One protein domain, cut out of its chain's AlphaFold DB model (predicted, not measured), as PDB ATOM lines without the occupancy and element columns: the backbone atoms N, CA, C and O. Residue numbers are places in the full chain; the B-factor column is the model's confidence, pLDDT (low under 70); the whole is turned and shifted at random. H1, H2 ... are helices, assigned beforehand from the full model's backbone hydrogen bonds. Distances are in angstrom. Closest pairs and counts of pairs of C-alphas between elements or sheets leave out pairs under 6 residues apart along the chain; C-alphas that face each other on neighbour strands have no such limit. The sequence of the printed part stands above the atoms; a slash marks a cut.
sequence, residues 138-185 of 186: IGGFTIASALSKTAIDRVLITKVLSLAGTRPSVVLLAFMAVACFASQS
ATOM      1  N   ILE A 138       8.985 -17.532  33.069       94.69
ATOM      2  CA  ILE A 138       8.922 -16.657  34.251       94.69
ATOM      3  C   ILE A 138       9.993 -15.561  34.162       94.69
ATOM      4  O   ILE A 138       9.693 -14.387  34.394       94.69
ATOM      5  N   GLY A 139      11.222 -15.916  33.783       95.25
ATOM      6  CA  GLY A 139      12.308 -14.962  33.559       95.25
ATOM      7  C   GLY A 139      11.976 -13.946  32.463       95.25
ATOM      8  O   GLY A 139      12.115 -12.745  32.681       95.25
ATOM      9  N   GLY A 140      11.451 -14.402  31.324       94.44
ATOM     10  CA  GLY A 140      11.046 -13.559  30.200       94.44
ATOM     11  C   GLY A 140       9.944 -12.568  30.571       94.44
ATOM     12  O   GLY A 140      10.078 -11.372  30.313       94.44
ATOM     13  N   PHE A 141       8.892 -13.024  31.257       93.81
ATOM     14  CA  PHE A 141       7.826 -12.143  31.741       93.81
ATOM     15  C   PHE A 141       8.317 -11.161  32.814       93.81
ATOM     16  O   PHE A 141       7.894 -10.003  32.831       93.81
ATOM     17  N   THR A 142       9.253 -11.583  33.669       95.50
ATOM     18  CA  THR A 142       9.882 -10.706  34.670       95.50
ATOM     19  C   THR A 142      10.705  -9.605  34.000       95.50
ATOM     20  O   THR A 142      10.551  -8.433  34.346       95.50
ATOM     21  N   ILE A 143      11.534  -9.947  33.008       95.31
ATOM     22  CA  ILE A 143      12.331  -8.979  32.240       95.31
ATOM     23  C   ILE A 143      11.415  -8.028  31.460       95.31
ATOM     24  O   ILE A 143      11.612  -6.816  31.516       95.31
ATOM     25  N   ALA A 144      10.375  -8.540  30.795       92.81
ATOM     26  CA  ALA A 144       9.395  -7.714  30.088       92.81
ATOM     27  C   ALA A 144       8.701  -6.707  31.028       92.81
ATOM     28  O   ALA A 144       8.556  -5.526  30.698       92.81
ATOM     29  N   SER A 145       8.335  -7.147  32.236       92.06
ATOM     30  CA  SER A 145       7.772  -6.280  33.276       92.06
ATOM     31  C   SER A 145       8.778  -5.231  33.767       92.06
ATOM     32  O   SER A 145       8.428  -4.060  33.930       92.06
ATOM     33  N   ALA A 146      10.050  -5.604  33.942       93.94
ATOM     34  CA  ALA A 146      11.113  -4.680  34.333       93.94
ATOM     35  C   ALA A 146      11.372  -3.598  33.268       93.94
ATOM     36  O   ALA A 146      11.453  -2.420  33.613       93.94
ATOM     37  N   LEU A 147      11.423  -3.974  31.985       93.00
ATOM     38  CA  LEU A 147      11.573  -3.044  30.857       93.00
ATOM     39  C   LEU A 147      10.401  -2.060  30.747       93.00
ATOM     40  O   LEU A 147      10.605  -0.888  30.431       93.00
ATOM     41  N   SER A 148       9.190  -2.523  31.065       92.06
ATOM     42  CA  SER A 148       7.993  -1.676  31.104       92.06
ATOM     43  C   SER A 148       8.051  -0.655  32.250       92.06
ATOM     44  O   SER A 148       7.607   0.482  32.106       92.06
ATOM     45  N   LYS A 149       8.633  -1.026  33.401       91.12
ATOM     46  CA  LYS A 149       8.810  -0.109  34.543       91.12
ATOM     47  C   LYS A 149       9.892   0.945  34.310       91.12
ATOM     48  O   LYS A 149       9.789   2.040  34.854       91.12
ATOM     49  N   THR A 150      10.918   0.635  33.522       91.38
ATOM     50  CA  THR A 150      12.017   1.563  33.214       91.38
ATOM     51  C   THR A 150      11.721   2.486  32.027       91.38
ATOM     52  O   THR A 150      12.578   3.290  31.666       91.38
ATOM     53  N   ALA A 151      10.521   2.409  31.435       88.50
ATOM     54  CA  ALA A 151      10.104   3.155  30.240       88.50
ATOM     55  C   ALA A 151      11.021   2.953  29.011       88.50
ATOM     56  O   ALA A 151      10.967   3.723  28.045       88.50
ATOM     57  N   ILE A 152      11.871   1.919  29.040       87.75
ATOM     58  CA  ILE A 152      12.771   1.564  27.936       87.75
ATOM     59  C   ILE A 152      11.946   1.083  26.742       87.75
ATOM     60  O   ILE A 152      12.273   1.404  25.598       87.75
ATOM     61  N   ASP A 153      10.837   0.390  27.010       88.88
ATOM     62  CA  ASP A 153       9.825   0.011  26.026       88.88
ATOM     63  C   ASP A 153       9.371   1.218  25.184       88.88
ATOM     64  O   ASP A 153       9.370   1.152  23.956       88.88
ATOM     65  N   ARG A 154       9.088   2.369  25.808       86.00
ATOM     66  CA  ARG A 154       8.635   3.575  25.093       86.00
ATOM     67  C   ARG A 154       9.713   4.205  24.225       86.00
ATOM     68  O   ARG A 154       9.414   4.655  23.116       86.00
ATOM     69  N   VAL A 155      10.957   4.242  24.702       89.81
ATOM     70  CA  VAL A 155      12.089   4.753  23.911       89.81
ATOM     71  C   VAL A 155      12.325   3.857  22.695       89.81
ATOM     72  O   VAL A 155      12.488   4.365  21.584       89.81
ATOM     73  N   LEU A 156      12.270   2.536  22.882       86.12
ATOM     74  CA  LEU A 156      12.430   1.553  21.814       86.12
ATOM     75  C   LEU A 156      11.323   1.682  20.759       86.12
ATOM     76  O   LEU A 156      11.625   1.815  19.574       86.12
ATOM     77  N   ILE A 157      10.056   1.728  21.184       85.56
ATOM     78  CA  ILE A 157       8.901   1.892  20.287       85.56
ATOM     79  C   ILE A 157       9.032   3.187  19.481       85.56
ATOM     80  O   ILE A 157       8.845   3.177  18.267       85.56
ATOM     81  N   THR A 158       9.413   4.292  20.126       86.62
ATOM     82  CA  THR A 158       9.568   5.587  19.445       86.62
ATOM     83  C   THR A 158      10.701   5.556  18.420       86.62
ATOM     84  O   THR A 158      10.554   6.099  17.328       86.62
ATOM     85  N   LYS A 159      11.824   4.893  18.728       83.88
ATOM     86  CA  LYS A 159      12.944   4.731  17.790       83.88
ATOM     87  C   LYS A 159      12.557   3.882  16.581       83.88
ATOM     88  O   LYS A 159      12.815   4.301  15.455       83.88
ATOM     89  N   VAL A 160      11.887   2.753  16.797       82.75
ATOM     90  CA  VAL A 160      11.383   1.900  15.710       82.75
ATOM     91  C   VAL A 160      10.375   2.664  14.850       82.75
ATOM     92  O   VAL A 160      10.488   2.658  13.627       82.75
ATOM     93  N   LEU A 161       9.447   3.398  15.470       83.50
ATOM     94  CA  LEU A 161       8.453   4.198  14.753       83.50
ATOM     95  C   LEU A 161       9.098   5.347  13.964       83.50
ATOM     96  O   LEU A 161       8.700   5.620  12.836       83.50
ATOM     97  N   SER A 162      10.140   5.978  14.512       81.69
ATOM     98  CA  SER A 162      10.898   7.011  13.797       81.69
ATOM     99  C   SER A 162      11.643   6.468  12.573       81.69
ATOM    100  O   SER A 162      11.826   7.202  11.608       81.69
ATOM    101  N   LEU A 163      12.033   5.187  12.588       78.56
ATOM    102  CA  LEU A 163      12.737   4.536  11.483       78.56
ATOM    103  C   LEU A 163      11.773   3.979  10.420       78.56
ATOM    104  O   LEU A 163      12.064   4.048   9.230       78.56
ATOM    105  N   ALA A 164      10.613   3.461  10.837       78.56
ATOM    106  CA  ALA A 164       9.573   2.939   9.946       78.56
ATOM    107  C   ALA A 164       8.674   4.040   9.331       78.56
ATOM    108  O   ALA A 164       8.041   3.823   8.295       78.56
ATOM    109  N   GLY A 165       8.633   5.233   9.934       74.12
ATOM    110  CA  GLY A 165       7.834   6.371   9.476       74.12
ATOM    111  C   GLY A 165       6.347   6.284   9.856       74.12
ATOM    112  O   GLY A 165       5.926   5.446  10.646       74.12
ATOM    113  N   THR A 166       5.522   7.174   9.292       77.69
ATOM    114  CA  THR A 166       4.087   7.315   9.629       77.69
ATOM    115  C   THR A 166       3.155   6.383   8.845       77.69
ATOM    116  O   THR A 166       1.949   6.375   9.088       77.69
ATOM    117  N   ARG A 167       3.682   5.599   7.891       84.31
ATOM    118  CA  ARG A 167       2.879   4.699   7.048       84.31
ATOM    119  C   ARG A 167       2.707   3.332   7.732       84.31
ATOM    120  O   ARG A 167       3.694   2.607   7.854       84.31
ATOM    121  N   PRO A 168       1.481   2.922   8.113       81.38
ATOM    122  CA  PRO A 168       1.245   1.693   8.881       81.38
ATOM    123  C   PRO A 168       1.704   0.420   8.153       81.38
ATOM    124  O   PRO A 168       2.159  -0.523   8.794       81.38
ATOM    125  N   SER A 169       1.673   0.406   6.816       85.38
ATOM    126  CA  SER A 169       2.163  -0.715   6.003       85.38
ATOM    127  C   SER A 169       3.660  -0.991   6.198       85.38
ATOM    128  O   SER A 169       4.069  -2.147   6.216       85.38
ATOM    129  N   VAL A 170       4.476   0.055   6.380       85.44
ATOM    130  CA  VAL A 170       5.929  -0.082   6.591       85.44
ATOM    131  C   VAL A 170       6.222  -0.547   8.016       85.44
ATOM    132  O   VAL A 170       7.099  -1.379   8.220       85.44
ATOM    133  N   VAL A 171       5.441  -0.076   8.993       86.94
ATOM    134  CA  VAL A 171       5.535  -0.514  10.394       86.94
ATOM    135  C   VAL A 171       5.208  -2.004  10.523       86.94
ATOM    136  O   VAL A 171       5.959  -2.742  11.157       86.94
ATOM    137  N   LEU A 172       4.131  -2.469   9.881       88.06
ATOM    138  CA  LEU A 172       3.770  -3.890   9.862       88.06
ATOM    139  C   LEU A 172       4.853  -4.743   9.193       88.06
ATOM    140  O   LEU A 172       5.243  -5.768   9.749       88.06
ATOM    141  N   LEU A 173       5.385  -4.298   8.050       87.31
ATOM    142  CA  LEU A 173       6.461  -5.008   7.354       87.31
ATOM    143  C   LEU A 173       7.737  -5.084   8.209       87.31
ATOM    144  O   LEU A 173       8.368  -6.137   8.267       87.31
ATOM    145  N   ALA A 174       8.073  -4.017   8.940       85.88
ATOM    146  CA  ALA A 174       9.185  -4.013   9.889       85.88
ATOM    147  C   ALA A 174       8.973  -5.011  11.043       85.88
ATOM    148  O   ALA A 174       9.884  -5.773  11.359       85.88
ATOM    149  N   PHE A 175       7.774  -5.072  11.635       85.38
ATOM    150  CA  PHE A 175       7.463  -6.058  12.680       85.38
ATOM    151  C   PHE A 175       7.545  -7.501  12.171       85.38
ATOM    152  O   PHE A 175       8.123  -8.353  12.845       85.38
ATOM    153  N   MET A 176       7.015  -7.777  10.976       89.31
ATOM    154  CA  MET A 176       7.090  -9.108  10.366       89.31
ATOM    155  C   MET A 176       8.538  -9.509  10.046       89.31
ATOM    156  O   MET A 176       8.915 -10.653  10.287       89.31
ATOM    157  N   ALA A 177       9.370  -8.575   9.570       87.31
ATOM    158  CA  ALA A 177      10.787  -8.824   9.305       87.31
ATOM    159  C   ALA A 177      11.575  -9.133  10.589       87.31
ATOM    160  O   ALA A 177      12.352 -10.086  10.615       87.31
ATOM    161  N   VAL A 178      11.340  -8.377  11.672       86.62
ATOM    162  CA  VAL A 178      11.962  -8.634  12.982       86.62
ATOM    163  C   VAL A 178      11.531  -9.992  13.538       86.62
ATOM    164  O   VAL A 178      12.379 -10.738  14.017       86.62
ATOM    165  N   ALA A 179      10.245 -10.345  13.438       88.00
ATOM    166  CA  ALA A 179       9.745 -11.648  13.878       88.00
ATOM    167  C   ALA A 179      10.357 -12.809  13.074       88.00
ATOM    168  O   ALA A 179      10.752 -13.818  13.656       88.00
ATOM    169  N   CYS A 180      10.488 -12.650  11.753       89.25
ATOM    170  CA  CYS A 180      11.129 -13.636  10.883       89.25
ATOM    171  C   CYS A 180      12.605 -13.849  11.265       89.25
ATOM    172  O   CYS A 180      13.040 -14.982  11.447       89.25
ATOM    173  N   PHE A 181      13.355 -12.762  11.482       89.19
ATOM    174  CA  PHE A 181      14.754 -12.844  11.908       89.19
ATOM    175  C   PHE A 181      14.906 -13.442  13.316       89.19
ATOM    176  O   PHE A 181      15.770 -14.287  13.533       89.19
ATOM    177  N   ALA A 182      14.037 -13.064  14.260       86.25
ATOM    178  CA  ALA A 182      14.037 -13.602  15.622       86.25
ATOM    179  C   ALA A 182      13.697 -15.101  15.677       86.25
ATOM    180  O   ALA A 182      14.167 -15.799  16.566       86.25
ATOM    181  N   SER A 183      12.912 -15.614  14.725       88.69
ATOM    182  CA  SER A 183      12.628 -17.049  14.615       88.69
ATOM    183  C   SER A 183      13.781 -17.857  14.005       88.69
ATOM    184  O   SER A 183      13.774 -19.080  14.120       88.69
ATOM    185  N   GLN A 184      14.731 -17.212  13.319       83.81
ATOM    186  CA  GLN A 184      15.839 -17.874  12.621       83.81
ATOM    187  C   GLN A 184      17.108 -17.994  13.493       83.81
ATOM    188  O   GLN A 184      18.081 -18.607  13.058       83.81
ATOM    189  N   SER A 185      17.140 -17.423  14.704       65.69
ATOM    190  CA  SER A 185      18.288 -17.581  15.604       65.69
ATOM    191  C   SER A 185      18.314 -19.000  16.205       65.69
ATOM    192  O   SER A 185      17.317 -19.371  16.829       65.69
TER     193      SER A 185
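This is residues 138 to 185 of the 186 residues of the protein "Predicted protein" of Postia placenta (strain ATCC 44394 / Madison 698-R) (UniProt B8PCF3). Three helices joined end to end make an open, three-sided frame: H2 is the crossbar, and H1 and H3 are two legs that extend from its two ends to the same side, with empty space between them. H1 makes nearly a square corner with H2, while H3 meets H2 at a sharper corner and slants back under it. The printed part has 48 residues with three named helices, in the order H1, H2, H3, and no named strand; the class is all helix. The whole is loose, with a radius of gyration of the C-alphas of 12.8 A, and flat, with spans of 33 by 26 by 12 A.

H1 is residues 138 to 149, 16.6 A from first to last C-alpha, and begins with C-alpha 138 at (8.922, -16.657, 34.251). H2 is residues 152 to 164, 18.3 A long, and begins with C-alpha 152 at (12.771, 1.564, 27.936). H3, the longest helix, is residues 168 to 183, 22.7 A long, and ends with C-alpha 183 at (12.628, -17.049, 14.615).

H1 and H2 are close but not clearly touching, and their closest C-alphas, those of Leu 147 and Asp 153, are 6.0 A apart. Their lines are about perpendicular, at 79 degrees. H2 and H3 touch only at the corner by their link, through residues 161 to 164 of H2 and 170 to 174 of H3. Their closest C-alphas, those of Ala 164 and Val 171, are 5.3 A apart. H2 and H3 run opposite ways at a steep tilt of 63 degrees. H1 and H3 are apart. In H1, H2 and H3 every O i to N i+4 pair is within hydrogen-bond range.

The two C-alphas farthest apart, those of Ile 138 and Arg 167, are 35.1 A apart. The printed part has no cut, and both links are tight. The mean pLDDT of the printed part is 87.1, and residue 185 is under 70.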